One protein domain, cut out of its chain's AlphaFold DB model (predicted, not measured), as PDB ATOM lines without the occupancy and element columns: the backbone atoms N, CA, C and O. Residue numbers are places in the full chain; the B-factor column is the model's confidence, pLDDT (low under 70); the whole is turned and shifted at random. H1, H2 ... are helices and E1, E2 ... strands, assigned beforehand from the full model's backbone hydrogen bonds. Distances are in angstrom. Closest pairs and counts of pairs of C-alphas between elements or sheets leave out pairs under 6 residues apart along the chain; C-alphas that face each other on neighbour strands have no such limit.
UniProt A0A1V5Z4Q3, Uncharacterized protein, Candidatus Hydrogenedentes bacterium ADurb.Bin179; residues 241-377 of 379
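This is residues 241 to 377 of the 379 residues of an uncharacterized protein of Candidatus Hydrogenedentes bacterium ADurb.Bin179 (UniProt A0A1V5Z4Q3). A long helix, H1, lies along one side of a ribbon of parallel strands, E1 running on into E2 beside E3 running on into E4, with the short helix H2 packed on the same side; an antiparallel sheet of three strands, E5 E6 E7, stands beyond the ribbon from H1. From that sheet a loose arm with the small helix H3 reaches far out and makes much of the length; its residues 343 to 348 stick out. Printed are 137 residues, with three named helices and eight named strands in the order H1 E1 E2 H2 E3 E4 E5 E6 H3 E7 E8, mixed in class. The sheets run E5 E6 E7, antiparallel, and E3 E1 E8 and E2 E4, both parallel. The whole is flat, spanning 56 by 41 by 18 A, and only just loose, close to compact, with a radius of gyration of the C-alphas of 17.4 A.

Begin at the hairpin of E5, residues 316 to 322, and E6, residues 326 to 332, where N 318 and O 330 are 2.9 A apart. On the other side of E6 find E7, residues 360 to 365, with N 362 and O 329 at 2.8 A. Turn to E1, residues 271 to 273, the inner strand between E3, residues 303 to 305, and E8, residues 374 to 376: N 304 and O 271 are 2.9 A apart, as are N 272 and O 374. E2, residues 276 to 280, is parallel to E4, residues 308 to 311, with N 278 and O 309 at 2.8 A. H1, residues 241 to 265, and H2, residues 287 to 292, lie on the same face of the sheet E3 E1 E8, two layers, helices over a sheet. H1 runs along the strands, over E1 and E8, at a height of 9.4 A over the sheet; its closest C-alphas to E8 are Ala 259 and Ile 376, 5.7 A. With residues 252 to 259 alone H1 touches H2, at a steep tilt of 54 degrees, the same way, closest at the C-alphas of Arg 256 and Val 291, 6.5 A. H1 and E6 are apart. H3, residues 347 to 353, touches no helix. Every O i to N i+4 pair is within hydrogen-bond range in H1 and H3, and 1 of 2 in H2.

Find C-alpha 241 at (16.519, 27.099, 49.373); from there H1 runs 36.2 A to C-alpha 265. E5 measures 17.1 A, E6 20.0 A and E7 16.5 A. E8 ends at C-alpha 376, (29.521, 50.408, 41.492).

The C-alphas of Pro 267 and Ser 346, the two farthest apart, are 56.7 A apart. The printed part has no cut. The link from E6 to H3, 14 residues, is long. Mean pLDDT of the printed part is 80.6; look for values under 70 at residues 333 to 345 and 348 to 358, among others.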
ATOM      1  N   THR A 241      16.168  26.588  50.706       73.88
ATOM      2  CA  THR A 241      16.519  27.099  49.373       73.88
ATOM      3  C   THR A 241      15.761  28.393  49.059       73.88
ATOM      4  O   THR A 241      16.369  29.366  48.624       73.88
ATOM      5  N   ASN A 242      14.462  28.467  49.359       77.75
ATOM      6  CA  ASN A 242      13.663  29.683  49.185       77.75
ATOM      7  C   ASN A 242      14.208  30.854  50.021       77.75
ATOM      8  O   ASN A 242      14.231  31.980  49.532       77.75
ATOM      9  N   VAL A 243      14.688  30.610  51.247       83.69
ATOM     10  CA  VAL A 243      15.342  31.643  52.070       83.69
ATOM     11  C   VAL A 243      16.605  32.173  51.387       83.69
ATOM     12  O   VAL A 243      16.775  33.388  51.303       83.69
ATOM     13  N   HIS A 244      17.452  31.299  50.837       76.31
ATOM     14  CA  HIS A 244      18.620  31.729  50.060       76.31
ATOM     15  C   HIS A 244      18.224  32.579  48.847       76.31
ATOM     16  O   HIS A 244      18.822  33.629  48.611       76.31
ATOM     17  N   TRP A 245      17.187  32.179  48.109       82.25
ATOM     18  CA  TRP A 245      16.674  32.944  46.970       82.25
ATOM     19  C   TRP A 245      16.106  34.308  47.378       82.25
ATOM     20  O   TRP A 245      16.351  35.297  46.689       82.25
ATOM     21  N   LEU A 246      15.406  34.399  48.514       85.06
ATOM     22  CA  LEU A 246      14.941  35.676  49.064       85.06
ATOM     23  C   LEU A 246      16.123  36.585  49.421       85.06
ATOM     24  O   LEU A 246      16.136  37.754  49.036       85.06
ATOM     25  N   GLN A 247      17.144  36.051  50.096       85.25
ATOM     26  CA  GLN A 247      18.360  36.795  50.436       85.25
ATOM     27  C   GLN A 247      19.104  37.284  49.185       85.25
ATOM     28  O   GLN A 247      19.466  38.459  49.113       85.25
ATOM     29  N   GLY A 248      19.274  36.422  48.177       83.94
ATOM     30  CA  GLY A 248      19.864  36.797  46.892       83.94
ATOM     31  C   GLY A 248      19.039  37.860  46.163       83.94
ATOM     32  O   GLY A 248      19.595  38.841  45.676       83.94
ATOM     33  N   GLY A 249      17.707  37.750  46.186       84.75
ATOM     34  CA  GLY A 249      16.799  38.768  45.656       84.75
ATOM     35  C   GLY A 249      16.941  40.122  46.360       84.75
ATOM     36  O   GLY A 249      16.983  41.159  45.697       84.75
ATOM     37  N   HIS A 250      17.081  40.136  47.689       88.69
ATOM     38  CA  HIS A 250      17.382  41.357  48.443       88.69
ATOM     39  C   HIS A 250      18.753  41.940  48.083       88.69
ATOM     40  O   HIS A 250      18.877  43.158  47.977       88.69
ATOM     41  N   ALA A 251      19.770  41.100  47.874       87.56
ATOM     42  CA  ALA A 251      21.100  41.545  47.460       87.56
ATOM     43  C   ALA A 251      21.083  42.171  46.054       87.56
ATOM     44  O   ALA A 251      21.616  43.259  45.867       87.56
ATOM     45  N   VAL A 252      20.403  41.546  45.084       88.56
ATOM     46  CA  VAL A 252      20.241  42.100  43.728       88.56
ATOM     47  C   VAL A 252      19.465  43.417  43.755       88.56
ATOM     48  O   VAL A 252      19.842  44.358  43.067       88.56
ATOM     49  N   ARG A 253      18.408  43.537  44.570       88.56
ATOM     50  CA  ARG A 253      17.671  44.807  44.715       88.56
ATOM     51  C   ARG A 253      18.552  45.927  45.271       88.56
ATOM     52  O   ARG A 253      18.548  47.010  44.694       88.56
ATOM     53  N   ARG A 254      19.321  45.654  46.333       89.56
ATOM     54  CA  ARG A 254      20.279  46.615  46.909       89.56
ATOM     55  C   ARG A 254      21.332  47.033  45.884       89.56
ATOM     56  O   ARG A 254      21.567  48.221  45.700       89.56
ATOM     57  N   PHE A 255      21.885  46.067  45.153       90.88
ATOM     58  CA  PHE A 255      22.838  46.338  44.082       90.88
ATOM     59  C   PHE A 255      22.236  47.216  42.975       90.88
ATOM     60  O   PHE A 255      22.847  48.202  42.579       90.88
ATOM     61  N   ARG A 256      21.020  46.910  42.498       89.44
ATOM     62  CA  ARG A 256      20.341  47.706  41.459       89.44
ATOM     63  C   ARG A 256      20.110  49.148  41.904       89.44
ATOM     64  O   ARG A 256      20.320  50.053  41.106       89.44
ATOM     65  N   GLN A 257      19.719  49.363  43.160       89.81
ATOM     66  CA  GLN A 257      19.561  50.705  43.730       89.81
ATOM     67  C   GLN A 257      20.895  51.461  43.741       89.81
ATOM     68  O   GLN A 257      20.979  52.543  43.164       89.81
ATOM     69  N   ALA A 258      21.957  50.849  44.273       90.44
ATOM     70  CA  ALA A 258      23.292  51.447  44.280       90.44
ATOM     71  C   ALA A 258      23.814  51.734  42.858       90.44
ATOM     72  O   ALA A 258      24.424  52.775  42.612       90.44
ATOM     73  N   ALA A 259      23.545  50.843  41.900       90.81
ATOM     74  CA  ALA A 259      23.912  51.019  40.499       90.81
ATOM     75  C   ALA A 259      23.175  52.203  39.854       90.81
ATOM     76  O   ALA A 259      23.802  53.007  39.166       90.81
ATOM     77  N   MET A 260      21.868  52.342  40.101       89.81
ATOM     78  CA  MET A 260      21.064  53.465  39.606       89.81
ATOM     79  C   MET A 260      21.517  54.798  40.204       89.81
ATOM     80  O   MET A 260      21.684  55.769  39.471       89.81
ATOM     81  N   GLU A 261      21.771  54.844  41.512       90.81
ATOM     82  CA  GLU A 261      22.295  56.036  42.184       90.81
ATOM     83  C   GLU A 261      23.658  56.439  41.616       90.81
ATOM     84  O   GLU A 261      23.904  57.614  41.334       90.81
ATOM     85  N   LYS A 262      24.538  55.459  41.377       91.31
ATOM     86  CA  LYS A 262      25.855  55.720  40.794       91.31
ATOM     87  C   LYS A 262      25.766  56.176  39.338       91.31
ATOM     88  O   LYS A 262      26.492  57.088  38.953       91.31
ATOM     89  N   ALA A 263      24.855  55.608  38.552       90.50
ATOM     90  CA  ALA A 263      24.594  56.046  37.183       90.50
ATOM     91  C   ALA A 263      24.017  57.466  37.122       90.50
ATOM     92  O   ALA A 263      24.409  58.244  36.255       90.50
ATOM     93  N   ALA A 264      23.152  57.837  38.068       89.81
ATOM     94  CA  ALA A 264      22.630  59.197  38.180       89.81
ATOM     95  C   ALA A 264      23.727  60.221  38.526       89.81
ATOM     96  O   ALA A 264      23.705  61.338  38.015       89.81
ATOM     97  N   GLN A 265      24.711  59.840  39.349       92.12
ATOM     98  CA  GLN A 265      25.877  60.681  39.663       92.12
ATOM     99  C   GLN A 265      26.846  60.834  38.478       92.12
ATOM    100  O   GLN A 265      27.572  61.823  38.406       92.12
ATOM    101  N   HIS A 266      26.867  59.866  37.558       90.50
ATOM    102  CA  HIS A 266      27.803  59.799  36.434       90.50
ATOM    103  C   HIS A 266      27.069  59.521  35.107       90.50
ATOM    104  O   HIS A 266      27.259  58.463  34.499       90.50
ATOM    105  N   PRO A 267      26.219  60.452  34.634       89.00
ATOM    106  CA  PRO A 267      25.363  60.214  33.477       89.00
ATOM    107  C   PRO A 267      26.187  59.957  32.208       89.00
ATOM    108  O   PRO A 267      27.126  60.687  31.896       89.00
ATOM    109  N   GLY A 268      25.825  58.904  31.469       85.25
ATOM    110  CA  GLY A 268      26.459  58.531  30.198       85.25
ATOM    111  C   GLY A 268      27.852  57.900  30.313       85.25
ATOM    112  O   GLY A 268      28.421  57.517  29.292       85.25
ATOM    113  N   GLN A 269      28.406  57.760  31.521       90.94
ATOM    114  CA  GLN A 269      29.680  57.073  31.729       90.94
ATOM    115  C   GLN A 269      29.471  55.562  31.845       90.94
ATOM    116  O   GLN A 269      28.515  55.105  32.469       90.94
ATOM    117  N   LEU A 270      30.391  54.784  31.273       91.25
ATOM    118  CA  LEU A 270      30.439  53.340  31.494       91.25
ATOM    119  C   LEU A 270      30.836  53.078  32.956       91.25
ATOM    120  O   LEU A 270      31.834  53.618  33.426       91.25
ATOM    121  N   LEU A 271      30.070  52.253  33.665       93.06
ATOM    122  CA  LEU A 271      30.326  51.891  35.060       93.06
ATOM    123  C   LEU A 271      30.877  50.469  35.162       93.06
ATOM    124  O   LEU A 271      30.470  49.572  34.425       93.06
ATOM    125  N   ALA A 272      31.773  50.233  36.112       93.00
ATOM    126  CA  ALA A 272      32.315  48.907  36.369       93.00
ATOM    127  C   ALA A 272      31.560  48.180  37.488       93.00
ATOM    128  O   ALA A 272      31.411  48.707  38.594       93.00
ATOM    129  N   VAL A 273      31.168  46.931  37.232       92.38
ATOM    130  CA  VAL A 273      30.729  45.976  38.260       92.38
ATOM    131  C   VAL A 273      31.926  45.101  38.603       92.38
ATOM    132  O   VAL A 273      32.324  44.261  37.799       92.38
ATOM    133  N   ALA A 274      32.556  45.357  39.753       90.06
ATOM    134  CA  ALA A 274      33.863  44.791  40.072       90.06
ATOM    135  C   ALA A 274      33.984  44.436  41.578       90.06
ATOM    136  O   ALA A 274      34.039  45.352  42.415       90.06
ATOM    137  N   PRO A 275      34.037  43.138  41.948       89.25
ATOM    138  CA  PRO A 275      33.892  41.969  41.074       89.25
ATOM    139  C   PRO A 275      32.451  41.745  40.596       89.25
ATOM    140  O   PRO A 275      31.492  42.059  41.300       89.25
ATOM    141  N   ASP A 276      32.301  41.145  39.418       90.31
ATOM    142  CA  ASP A 276      31.001  40.770  38.866       90.31
ATOM    143  C   ASP A 276      30.534  39.414  39.407       90.31
ATOM    144  O   ASP A 276      30.809  38.348  38.846       90.31
ATOM    145  N   LEU A 277      29.833  39.446  40.540       88.69
ATOM    146  CA  LEU A 277      29.282  38.243  41.153       88.69
ATOM    147  C   LEU A 277      28.197  37.617  40.267       88.69
ATOM    148  O   LEU A 277      27.150  38.213  40.012       88.69
ATOM    149  N   GLN A 278      28.449  36.381  39.844       84.19
ATOM    150  CA  GLN A 278      27.545  35.560  39.043       84.19
ATOM    151  C   GLN A 278      26.620  34.739  39.941       84.19
ATOM    152  O   GLN A 278      25.399  34.813  39.813       84.19
ATOM    153  N   TYR A 279      27.197  34.000  40.892       81.62
ATOM    154  CA  TYR A 279      26.469  33.122  41.806       81.62
ATOM    155  C   TYR A 279      26.879  33.366  43.258       81.62
ATOM    156  O   TYR A 279      28.063  33.517  43.568       81.62
ATOM    157  N   SER A 280      25.889  33.357  44.149       80.81
ATOM    158  CA  SER A 280      26.079  33.319  45.600       80.81
ATOM    159  C   SER A 280      25.424  32.052  46.147       80.81
ATOM    160  O   SER A 280      24.197  31.937  46.218       80.81
ATOM    161  N   GLY A 281      26.246  31.049  46.458       74.38
ATOM    162  CA  GLY A 281      25.786  29.679  46.664       74.38
ATOM    163  C   GLY A 281      25.069  29.160  45.417       74.38
ATOM    164  O   GLY A 281      25.595  29.232  44.313       74.38
ATOM    165  N   THR A 282      23.838  28.682  45.590       69.75
ATOM    166  CA  THR A 282      22.994  28.167  44.498       69.75
ATOM    167  C   THR A 282      22.165  29.247  43.793       69.75
ATOM    168  O   THR A 282      21.380  28.926  42.901       69.75
ATOM    169  N   VAL A 283      22.294  30.518  44.193       79.75
ATOM    170  CA  VAL A 283      21.454  31.611  43.689       79.75
ATOM    171  C   VAL A 283      22.195  32.398  42.604       79.75
ATOM    172  O   VAL A 283      23.256  32.962  42.896       79.75
ATOM    173  N   PRO A 284      21.657  32.486  41.373       82.00
ATOM    174  CA  PRO A 284      22.213  33.337  40.328       82.00
ATOM    175  C   PRO A 284      21.894  34.801  40.648       82.00
ATOM    176  O   PRO A 284      20.743  35.228  40.568       82.00
ATOM    177  N   VAL A 285      22.907  35.569  41.044       85.88
ATOM    178  CA  VAL A 285      22.765  37.006  41.333       85.88
ATOM    179  C   VAL A 285      23.145  37.871  40.132       85.88
ATOM    180  O   VAL A 285      22.507  38.899  39.925       85.88
ATOM    181  N   MET A 286      24.127  37.425  39.336       87.06
ATOM    182  CA  MET A 286      24.534  37.974  38.034       87.06
ATOM    183  C   MET A 286      24.461  39.506  37.966       87.06
ATOM    184  O   MET A 286      23.649  40.067  37.227       87.06
ATOM    185  N   TYR A 287      25.271  40.199  38.769       91.31
ATOM    186  CA  TYR A 287      25.076  41.632  38.999       91.31
ATOM    187  C   TYR A 287      25.150  42.485  37.744       91.31
ATOM    188  O   TYR A 287      24.239  43.287  37.532       91.31
ATOM    189  N   SER A 288      26.152  42.294  36.884       91.25
ATOM    190  CA  SER A 288      26.215  43.019  35.613       91.25
ATOM    191  C   SER A 288      24.967  42.778  34.759       91.25
ATOM    192  O   SER A 288      24.313  43.731  34.340       91.25
ATOM    193  N   GLN A 289      24.562  41.517  34.587       89.25
ATOM    194  CA  GLN A 289      23.393  41.154  33.784       89.25
ATOM    195  C   GLN A 289      22.081  41.691  34.372       89.25
ATOM    196  O   GLN A 289      21.168  42.026  33.621       89.25
ATOM    197  N   SER A 290      21.992  41.833  35.699       88.75
ATOM    198  CA  SER A 290      20.790  42.317  36.390       88.75
ATOM    199  C   SER A 290      20.426  43.780  36.088       88.75
ATOM    200  O   SER A 290      19.283  44.182  36.321       88.75
ATOM    201  N   VAL A 291      21.380  44.570  35.578       90.81
ATOM    202  CA  VAL A 291      21.205  45.989  35.203       90.81
ATOM    203  C   VAL A 291      21.529  46.277  33.736       90.81
ATOM    204  O   VAL A 291      21.298  47.391  33.277       90.81
ATOM    205  N   TYR A 292      22.061  45.303  32.995       89.06
ATOM    206  CA  TYR A 292      22.474  45.489  31.602       89.06
ATOM    207  C   TYR A 292      21.289  45.620  30.633       89.06
ATOM    208  O   TYR A 292      21.394  46.302  29.618       89.06
ATOM    209  N   TYR A 293      20.162  44.970  30.934       86.25
ATOM    210  CA  TYR A 293      18.990  44.931  30.059       86.25
ATOM    211  C   TYR A 293      17.847  45.801  30.580       86.25
ATOM    212  O   TYR A 293      17.618  45.896  31.789       86.25
ATOM    213  N   ASP A 294      17.070  46.355  29.649       85.44
ATOM    214  CA  ASP A 294      15.765  46.921  29.964       85.44
ATOM    215  C   ASP A 294      14.826  45.796  30.404       85.44
ATOM    216  O   ASP A 294      14.667  44.772  29.735       85.44
ATOM    217  N   THR A 295      14.188  45.986  31.552       80.56
ATOM    218  CA  THR A 295      13.174  45.073  32.078       80.56
ATOM    219  C   THR A 295      11.908  45.864  32.392       80.56
ATOM    220  O   THR A 295      11.986  47.075  32.597       80.56
ATOM    221  N   PRO A 296      10.741  45.216  32.559       77.25
ATOM    222  CA  PRO A 296       9.536  45.899  33.042       77.25
ATOM    223  C   PRO A 296       9.709  46.613  34.397       77.25
ATOM    224  O   PRO A 296       8.833  47.363  34.814       77.25
ATOM    225  N   PHE A 297      10.821  46.362  35.097       71.00
ATOM    226  CA  PHE A 297      11.112  46.873  36.433       71.00
ATOM    227  C   PHE A 297      12.362  47.777  36.498       71.00
ATOM    228  O   PHE A 297      12.661  48.285  37.575       71.00
ATOM    229  N   SER A 298      13.120  47.966  35.406       77.56
ATOM    230  CA  SER A 298      14.237  48.928  35.341       77.56
ATOM    231  C   SER A 298      14.670  49.257  33.922       77.56
ATOM    232  O   SER A 298      14.566  48.421  33.029       77.56
ATOM    233  N   THR A 299      15.309  50.412  33.777       85.19
ATOM    234  CA  THR A 299      16.088  50.774  32.593       85.19
ATOM    235  C   THR A 299      17.477  50.136  32.613       85.19
ATOM    236  O   THR A 299      18.059  49.941  33.686       85.19
ATOM    237  N   ALA A 300      18.008  49.846  31.431       90.12
ATOM    238  CA  ALA A 300      19.375  49.411  31.213       90.12
ATOM    239  C   ALA A 300      20.368  50.489  31.664       90.12
ATOM    240  O   ALA A 300      20.167  51.685  31.437       90.12
ATOM    241  N   LEU A 301      21.462  50.058  32.287       91.25
ATOM    242  CA  LEU A 301      22.576  50.910  32.679       91.25
ATOM    243  C   LEU A 301      23.810  50.578  31.825       91.25
ATOM    244  O   LEU A 301      24.060  49.400  31.551       91.25
ATOM    245  N   PRO A 302      24.620  51.580  31.436       91.31
ATOM    246  CA  PRO A 302      25.876  51.349  30.733       91.31
ATOM    247  C   PRO A 302      26.899  50.759  31.712       91.31
ATOM    248  O   PRO A 302      27.689  51.483  32.316       91.31
ATOM    249  N   VAL A 303      26.874  49.440  31.899       92.44
ATOM    250  CA  VAL A 303      27.778  48.721  32.804       92.44
ATOM    251  C   VAL A 303      28.666  47.727  32.064       92.44
ATOM    252  O   VAL A 303      28.287  47.180  31.031       92.44
ATOM    253  N   THR A 304      29.832  47.434  32.634       91.88
ATOM    254  CA  THR A 304      30.681  46.308  32.234       91.88
ATOM    255  C   THR A 304      31.057  45.469  33.453       91.88
ATOM    256  O   THR A 304      31.463  46.001  34.491       91.88
ATOM    257  N   GLY A 305      30.872  44.153  33.347       89.94
ATOM    258  CA  GLY A 305      31.256  43.194  34.378       89.94
ATOM    259  C   GLY A 305      32.751  42.900  34.318       89.94
ATOM    260  O   GLY A 305      33.272  42.538  33.264       89.94
ATOM    261  N   LEU A 306      33.446  43.048  35.445       90.06
ATOM    262  CA  LEU A 306      34.871  42.754  35.576       90.06
ATOM    263  C   LEU A 306      35.081  41.634  36.590       90.06
ATOM    264  O   LEU A 306      34.502  41.660  37.673       90.06
ATOM    265  N   MET A 307      35.962  40.688  36.259       87.06
ATOM    266  CA  MET A 307      36.299  39.534  37.100       87.06
ATOM    267  C   MET A 307      35.049  38.757  37.561       87.06
ATOM    268  O   MET A 307      34.631  38.892  38.715       87.06
ATOM    269  N   PRO A 308      34.425  37.961  36.671       87.06
ATOM    270  CA  PRO A 308      33.255  37.176  37.034       87.06
ATOM    271  C   PRO A 308      33.604  36.182  38.146       87.06
ATOM    272  O   PRO A 308      34.515  35.368  37.990       87.06
ATOM    273  N   LEU A 309      32.883  36.246  39.266       84.50
ATOM    274  CA  LEU A 309      33.106  35.379  40.425       84.50
ATOM    275  C   LEU A 309      31.840  34.622  40.824       84.50
ATOM    276  O   LEU A 309      30.751  35.187  40.876       84.50
ATOM    277  N   SER A 310      32.009  33.357  41.193       81.50
ATOM    278  CA  SER A 310      30.982  32.542  41.845       81.50
ATOM    279  C   SER A 310      31.478  32.143  43.226       81.50
ATOM    280  O   SER A 310      32.596  31.644  43.361       81.50
ATOM    281  N   LEU A 311      30.665  32.372  44.255       76.44
ATOM    282  CA  LEU A 311      31.032  32.089  45.640       76.44
ATOM    283  C   LEU A 311      30.232  30.924  46.208       76.44
ATOM    284  O   LEU A 311      29.007  30.909  46.120       76.44
ATOM    285  N   ALA A 312      30.912  30.020  46.908       70.62
ATOM    286  CA  ALA A 312      30.269  29.084  47.822       70.62
ATOM    287  C   ALA A 312      30.125  29.740  49.205       70.62
ATOM    288  O   ALA A 312      31.117  30.107  49.836       70.62
ATOM    289  N   MET A 313      28.891  29.903  49.685       66.25
ATOM    290  CA  MET A 313      28.629  30.510  50.993       66.25
ATOM    291  C   MET A 313      28.964  29.548  52.148       66.25
ATOM    292  O   MET A 313      28.734  28.344  52.015       66.25
ATOM    293  N   PRO A 314      29.441  30.051  53.305       68.12
ATOM    294  CA  PRO A 314      29.701  31.457  53.627       68.12
ATOM    295  C   PRO A 314      31.056  31.940  53.080       68.12
ATOM    296  O   PRO A 314      32.097  31.348  53.371       68.12
ATOM    297  N   ALA A 315      31.044  33.039  52.322       74.12
ATOM    298  CA  ALA A 315      32.243  33.706  51.823       74.12
ATOM    299  C   ALA A 315      32.096  35.229  51.924       74.12
ATOM    300  O   ALA A 315      30.991  35.758  51.802       74.12
ATOM    301  N   THR A 316      33.209  35.926  52.138       80.31
ATOM    302  CA  THR A 316      33.282  37.391  52.151       80.31
ATOM    303  C   THR A 316      34.248  37.870  51.079       80.31
ATOM    304  O   THR A 316      35.312  37.275  50.873       80.31
ATOM    305  N   ILE A 317      33.879  38.953  50.402       85.06
ATOM    306  CA  ILE A 317      34.695  39.598  49.378       85.06
ATOM    307  C   ILE A 317      35.094  40.980  49.875       85.06
ATOM    308  O   ILE A 317      34.232  41.815  50.125       85.06
ATOM    309  N   ASP A 318      36.399  41.227  49.911       86.94
ATOM    310  CA  ASP A 318      36.982  42.534  50.188       86.94
ATOM    311  C   ASP A 318      37.675  43.039  48.912       86.94
ATOM    312  O   ASP A 318      38.614  42.411  48.417       86.94
ATOM    313  N   VAL A 319      37.248  44.177  48.361       87.00
ATOM    314  CA  VAL A 319      37.975  44.825  47.255       87.00
ATOM    315  C   VAL A 319      39.096  45.668  47.851       87.00
ATOM    316  O   VAL A 319      38.840  46.708  48.452       87.00
ATOM    317  N   LEU A 320      40.337  45.199  47.713       88.50
ATOM    318  CA  LEU A 320      41.513  45.829  48.320       88.50
ATOM    319  C   LEU A 320      42.011  47.020  47.500       88.50
ATOM    320  O   LEU A 320      42.452  48.019  48.061       88.50
ATOM    321  N   HIS A 321      41.961  46.903  46.174       88.81
ATOM    322  CA  HIS A 321      42.391  47.958  45.265       88.81
ATOM    323  C   HIS A 321      41.539  47.953  43.999       88.81
ATOM    324  O   HIS A 321      41.234  46.893  43.452       88.81
ATOM    325  N   TYR A 322      41.182  49.143  43.525       90.56
ATOM    326  CA  TYR A 322      40.525  49.337  42.242       90.56
ATOM    327  C   TYR A 322      41.048  50.614  41.585       90.56
ATOM    328  O   TYR A 322      40.923  51.700  42.149       90.56
ATOM    329  N   SER A 323      41.610  50.472  40.392       89.75
ATOM    330  CA  SER A 323      42.027  51.562  39.516       89.75
ATOM    331  C   SER A 323      41.709  51.202  38.059       89.75
ATOM    332  O   SER A 323      41.421  50.037  37.773       89.75
ATOM    333  N   PRO A 324      41.779  52.158  37.114       89.88
ATOM    334  CA  PRO A 324      41.632  51.865  35.687       89.88
ATOM    335  C   PRO A 324      42.640  50.839  35.146       89.88
ATOM    336  O   PRO A 324      42.409  50.259  34.092       89.88
ATOM    337  N   GLU A 325      43.751  50.604  35.844       89.62
ATOM    338  CA  GLU A 325      44.833  49.722  35.389       89.62
ATOM    339  C   GLU A 325      44.810  48.357  36.080       89.62
ATOM    340  O   GLU A 325      45.167  47.348  35.469       89.62
ATOM    341  N   LYS A 326      44.386  48.305  37.347       90.38
ATOM    342  CA  LYS A 326      44.454  47.092  38.160       90.38
ATOM    343  C   LYS A 326      43.315  47.009  39.169       90.38
ATOM    344  O   LYS A 326      42.937  47.989  39.808       90.38
ATOM    345  N   MET A 327      42.829  45.793  39.382       89.69
ATOM    346  CA  MET A 327      41.935  45.447  40.475       89.69
ATOM    347  C   MET A 327      42.526  44.303  41.296       89.69
ATOM    348  O   MET A 327      42.994  43.315  40.739       89.69
ATOM    349  N   THR A 328      42.436  44.424  42.619       88.88
ATOM    350  CA  THR A 328      42.810  43.373  43.568       88.88
ATOM    351  C   THR A 328      41.646  43.097  44.505       88.88
ATOM    352  O   THR A 328      41.157  43.996  45.198       88.88
ATOM    353  N   VAL A 329      41.230  41.837  44.568       87.81
ATOM    354  CA  VAL A 329      40.133  41.368  45.416       87.81
ATOM    355  C   VAL A 329      40.620  40.246  46.318       87.81
ATOM    356  O   VAL A 329      41.309  39.330  45.883       87.81
ATOM    357  N   SER A 330      40.252  40.314  47.589       86.56
ATOM    358  CA  SER A 330      40.496  39.279  48.583       86.56
ATOM    359  C   SER A 330      39.199  38.532  48.859       86.56
ATOM    360  O   SER A 330      38.233  39.115  49.346       86.56
ATOM    361  N   VAL A 331      39.185  37.231  48.588       82.31
ATOM    362  CA  VAL A 331      38.050  36.351  48.875       82.31
ATOM    363  C   VAL A 331      38.401  35.476  50.074       82.31
ATOM    364  O   VAL A 331      39.358  34.703  50.022       82.31
ATOM    365  N   ARG A 332      37.627  35.573  51.159       76.75
ATOM    366  CA  ARG A 332      37.716  34.654  52.306       76.75
ATOM    367  C   ARG A 332      36.535  33.698  52.274       76.75
ATOM    368  O   ARG A 332      35.392  34.135  52.250       76.75
ATOM    369  N   GLY A 333      36.802  32.399  52.295       67.69
ATOM    370  CA  GLY A 333      35.767  31.369  52.254       67.69
ATOM    371  C   GLY A 333      36.289  30.064  51.664       67.69
ATOM    372  O   GLY A 333      37.496  29.883  51.503       67.69
ATOM    373  N   TYR A 334      35.383  29.147  51.336       57.44
ATOM    374  CA  TYR A 334      35.739  27.914  50.634       57.44
ATOM    375  C   TYR A 334      36.007  28.219  49.156       57.44
ATOM    376  O   TYR A 334      35.085  28.298  48.349       57.44
ATOM    377  N   THR A 335      37.275  28.417  48.803       54.91
ATOM    378  CA  THR A 335      37.713  28.667  47.425       54.91
ATOM    379  C   THR A 335      38.202  27.379  46.765       54.91
ATOM    380  O   THR A 335      38.939  26.608  47.379       54.91
ATOM    381  N   SER A 336      37.847  27.164  45.498       50.78
ATOM    382  CA  SER A 336      38.332  26.041  44.679       50.78
ATOM    383  C   SER A 336      39.728  26.261  44.083       50.78
ATOM    384  O   SER A 336      40.257  25.343  43.459       50.78
ATOM    385  N   ALA A 337      40.327  27.445  44.271       45.88
ATOM    386  CA  ALA A 337      41.657  27.761  43.759       45.88
ATOM    387  C   ALA A 337      42.697  26.749  44.272       45.88
ATOM    388  O   ALA A 337      42.732  26.432  45.464       45.88
ATOM    389  N   GLU A 338      43.504  26.232  43.341       45.03
ATOM    390  CA  GLU A 338      44.515  25.182  43.492       45.03
ATOM    391  C   GLU A 338      45.472  25.426  44.670       45.03
ATOM    392  O   GLU A 338      46.577  25.936  44.524       45.03
ATOM    393  N   GLN A 339      45.079  25.017  45.870       51.84
ATOM    394  CA  GLN A 339      46.018  24.772  46.955       51.84
ATOM    395  C   GLN A 339      46.124  23.269  47.138       51.84
ATOM    396  O   GLN A 339      45.150  22.629  47.551       51.84
ATOM    397  N   GLU A 340      47.310  22.751  46.813       50.59
ATOM    398  CA  GLU A 340      47.798  21.389  47.031       50.59
ATOM    399  C   GLU A 340      47.013  20.703  48.162       50.59
ATOM    400  O   GLU A 340      47.128  21.051  49.343       50.59
ATOM    401  N   LYS A 341      46.083  19.809  47.794       57.53
ATOM    402  CA  LYS A 341      45.172  19.196  48.768       57.53
ATOM    403  C   LYS A 341      46.020  18.301  49.685       57.53
ATOM    404  O   LYS A 341      46.564  17.305  49.202       57.53
ATOM    405  N   PRO A 342      46.149  18.601  50.995       60.84
ATOM    406  CA  PRO A 342      46.917  17.748  51.889       60.84
ATOM    407  C   PRO A 342      46.283  16.356  51.914       60.84
ATOM    408  O   PRO A 342      45.055  16.229  51.902       60.84
ATOM    409  N   ARG A 343      47.111  15.303  51.977       58.97
ATOM    410  CA  ARG A 343      46.620  13.921  52.096       58.97
ATOM    411  C   ARG A 343      45.613  13.823  53.244       58.97
ATOM    412  O   ARG A 343      45.871  14.321  54.345       58.97
ATOM    413  N   LEU A 344      44.474  13.188  52.974       52.94
ATOM    414  CA  LEU A 344      43.386  13.007  53.938       52.94
ATOM    415  C   LEU A 344      43.914  12.406  55.248       52.94
ATOM    416  O   LEU A 344      44.770  11.523  55.226       52.94
ATOM    417  N   PHE A 345      43.413  12.908  56.380       55.78
ATOM    418  CA  PHE A 345      43.794  12.498  57.743       55.78
ATOM    419  C   PHE A 345      45.257  12.740  58.143       55.78
ATOM    420  O   PHE A 345      45.659  12.369  59.246       55.78
ATOM    421  N   SER A 346      46.052  13.408  57.305       71.38
ATOM    422  CA  SER A 346      47.377  13.876  57.707       71.38
ATOM    423  C   SER A 346      47.284  14.950  58.795       71.38
ATOM    424  O   SER A 346      46.271  15.636  58.955       71.38
ATOM    425  N   ARG A 347      48.385  15.159  59.522       70.31
ATOM    426  CA  ARG A 347      48.510  16.271  60.476       70.31
ATOM    427  C   ARG A 347      48.213  17.625  59.816       70.31
ATOM    428  O   ARG A 347      47.558  18.459  60.430       70.31
ATOM    429  N   ALA A 348      48.616  17.804  58.554       64.94
ATOM    430  CA  ALA A 348      48.327  18.998  57.760       64.94
ATOM    431  C   ALA A 348      46.826  19.152  57.451       64.94
ATOM    432  O   ALA A 348      46.295  20.256  57.543       64.94
ATOM    433  N   TRP A 349      46.118  18.052  57.160       65.25
ATOM    434  CA  TRP A 349      44.660  18.055  56.983       65.25
ATOM    435  C   TRP A 349      43.932  18.492  58.267       65.25
ATOM    436  O   TRP A 349      43.070  19.369  58.225       65.25
ATOM    437  N   TRP A 350      44.337  17.955  59.424       62.47
ATOM    438  CA  TRP A 350      43.777  18.333  60.728       62.47
ATOM    439  C   TRP A 350      44.108  19.775  61.142       62.47
ATOM    440  O   TRP A 350      43.254  20.464  61.692       62.47
ATOM    441  N   GLN A 351      45.320  20.258  60.857       63.84
ATOM    442  CA  GLN A 351      45.713  21.645  61.134       63.84
ATOM    443  C   GLN A 351      44.976  22.647  60.239       63.84
ATOM    444  O   GLN A 351      44.557  23.695  60.728       63.84
ATOM    445  N   ARG A 352      44.765  22.313  58.958       63.81
ATOM    446  CA  ARG A 352      43.990  23.139  58.021       63.81
ATOM    447  C   ARG A 352      42.528  23.260  58.448       63.81
ATOM    448  O   ARG A 352      41.959  24.331  58.327       63.81
ATOM    449  N   ARG A 353      41.940  22.202  59.018       56.75
ATOM    450  CA  ARG A 353      40.554  22.207  59.520       56.75
ATOM    451  C   ARG A 353      40.297  23.249  60.618       56.75
ATOM    452  O   ARG A 353      39.189  23.760  60.712       56.75
ATOM    453  N   ASN A 354      41.304  23.542  61.439       55.78
ATOM    454  CA  ASN A 354      41.178  24.462  62.574       55.78
ATOM    455  C   ASN A 354      41.642  25.889  62.253       55.78
ATOM    456  O   ASN A 354      41.602  26.749  63.131       55.78
ATOM    457  N   ARG A 355      42.106  26.152  61.025       57.22
ATOM    458  CA  ARG A 355      42.489  27.491  60.572       57.22
ATOM    459  C   ARG A 355      41.447  27.994  59.572       57.22
ATOM    460  O   ARG A 355      41.111  27.247  58.654       57.22
ATOM    461  N   PRO A 356      40.929  29.225  59.717       57.47
ATOM    462  CA  PRO A 356      40.124  29.819  58.660       57.47
ATOM    463  C   PRO A 356      40.949  29.816  57.360       57.47
ATOM    464  O   PRO A 356      42.156  30.070  57.427       57.47
ATOM    465  N   PRO A 357      40.345  29.478  56.206       62.34
ATOM    466  CA  PRO A 357      41.058  29.498  54.935       62.34
ATOM    467  C   PRO A 357      41.678  30.881  54.730       62.34
ATOM    468  O   PRO A 357      41.019  31.902  54.951       62.34
ATOM    469  N   GLU A 358      42.961  30.906  54.366       68.00
ATOM    470  CA  GLU A 358      43.643  32.163  54.075       68.00
ATOM    471  C   GLU A 358      42.932  32.870  52.913       68.00
ATOM    472  O   GLU A 358      42.488  32.200  51.976       68.00
ATOM    473  N   PRO A 359      42.784  34.205  52.971       74.25
ATOM    474  CA  PRO A 359      42.178  34.964  51.888       74.25
ATOM    475  C   PRO A 359      42.913  34.697  50.577       74.25
ATOM    476  O   PRO A 359      44.116  34.944  50.472       74.25
ATOM    477  N   VAL A 360      42.181  34.248  49.561       79.31
ATOM    478  CA  VAL A 360      42.717  34.159  48.206       79.31
ATOM    479  C   VAL A 360      42.693  35.555  47.610       79.31
ATOM    480  O   VAL A 360      41.638  36.187  47.530       79.31
ATOM    481  N   ARG A 361      43.866  36.040  47.200       84.06
ATOM    482  CA  ARG A 361      43.994  37.294  46.458       84.06
ATOM    483  C   ARG A 361      43.903  37.007  44.969       84.06
ATOM    484  O   ARG A 361      44.653  36.187  44.450       84.06
ATOM    485  N   LEU A 362      42.977  37.690  44.316       84.62
ATOM    486  CA  LEU A 362      42.769  37.657  42.881       84.62
ATOM    487  C   LEU A 362      43.140  39.029  42.329       84.62
ATOM    488  O   LEU A 362      42.566  40.039  42.743       84.62
ATOM    489  N   ASP A 363      44.103  39.040  41.414       86.75
ATOM    490  CA  ASP A 363      44.561  40.236  40.717       86.75
ATOM    491  C   ASP A 363      44.088  40.186  39.263       86.75
ATOM    492  O   ASP A 363      44.214  39.160  38.592       86.75
ATOM    493  N   LEU A 364      43.560  41.306  38.777       87.88
ATOM    494  CA  LEU A 364      43.195  41.501  37.380       87.88
ATOM    495  C   LEU A 364      43.816  42.805  36.875       87.88
ATOM    496  O   LEU A 364      43.579  43.868  37.446       87.88
ATOM    497  N   GLU A 365      44.581  42.723  35.791       89.38
ATOM    498  CA  GLU A 365      45.175  43.877  35.110       89.38
ATOM    499  C   GLU A 365      44.388  44.194  33.835       89.38
ATOM    500  O   GLU A 365      43.931  43.294  33.129       89.38
ATOM    501  N   ALA A 366      44.203  45.480  33.543       83.06
ATOM    502  CA  ALA A 366      43.355  45.953  32.450       83.06
ATOM    503  C   ALA A 366      43.970  45.725  31.053       83.06
ATOM    504  O   ALA A 366      43.271  45.723  30.035       83.06
ATOM    505  N   GLY A 367      45.286  45.492  30.987       85.06
ATOM    506  CA  GLY A 367      46.009  45.306  29.732       85.06
ATOM    507  C   GLY A 367      45.849  46.517  28.805       85.06
ATOM    508  O   GLY A 367      46.071  47.653  29.207       85.06
ATOM    509  N   ALA A 368      45.452  46.282  27.552       77.56
ATOM    510  CA  ALA A 368      45.351  47.326  26.526       77.56
ATOM    511  C   ALA A 368      44.100  48.223  26.628       77.56
ATOM    512  O   ALA A 368      44.001  49.207  25.894       77.56
ATOM    513  N   ARG A 369      43.116  47.885  27.474       82.69
ATOM    514  CA  ARG A 369      41.875  48.662  27.632       82.69
ATOM    515  C   ARG A 369      41.634  48.949  29.111       82.69
ATOM    516  O   ARG A 369      41.317  48.006  29.829       82.69
ATOM    517  N   PRO A 370      41.740  50.212  29.563       87.75
ATOM    518  CA  PRO A 370      41.567  50.534  30.971       87.75
ATOM    519  C   PRO A 370      40.152  50.194  31.450       87.75
ATOM    520  O   PRO A 370      39.175  50.318  30.704       87.75
ATOM    521  N   PHE A 371      40.039  49.781  32.710       91.06
ATOM    522  CA  PHE A 371      38.755  49.625  33.379       91.06
ATOM    523  C   PHE A 371      38.045  50.981  33.494       91.06
ATOM    524  O   PHE A 371      38.705  52.025  33.556       91.06
ATOM    525  N   PRO A 372      36.702  51.001  33.542       90.81
ATOM    526  CA  PRO A 372      35.977  52.241  33.772       90.81
ATOM    527  C   PRO A 372      36.411  52.922  35.073       90.81
ATOM    528  O   PRO A 372      36.632  52.267  36.082       90.81
ATOM    529  N   ALA A 373      36.505  54.252  35.080       87.31
ATOM    530  CA  ALA A 373      36.979  54.981  36.259       87.31
ATOM    531  C   ALA A 373      36.031  54.862  37.468       87.31
ATOM    532  O   ALA A 373      36.458  54.988  38.615       87.31
ATOM    533  N   VAL A 374      34.740  54.622  37.215       89.56
ATOM    534  CA  VAL A 374      33.697  54.586  38.242       89.56
ATOM    535  C   VAL A 374      33.247  53.149  38.479       89.56
ATOM    536  O   VAL A 374      32.693  52.499  37.593       89.56
ATOM    537  N   ARG A 375      33.445  52.674  39.710       91.38
ATOM    538  CA  ARG A 375      32.978  51.367  40.187       91.38
ATOM    539  C   ARG A 375      31.646  51.500  40.919       91.38
ATOM    540  O   ARG A 375      31.479  52.405  41.737       91.38
ATOM    541  N   ILE A 376      30.733  50.562  40.683       88.56
ATOM    542  CA  ILE A 376      29.521  50.408  41.492       88.56
ATOM    543  C   ILE A 376      29.909  49.703  42.804       88.56
ATOM    544  O   ILE A 376      30.512  48.627  42.753       88.56
ATOM    545  N   PRO A 377      29.630  50.299  43.978       79.38
ATOM    546  CA  PRO A 377      29.965  49.688  45.255       79.38
ATOM    547  C   PRO A 377      29.153  48.409  45.497       79.38
ATOM    548  O   PRO A 377      28.029  48.256  45.022       79.38
TER     549      PRO A 377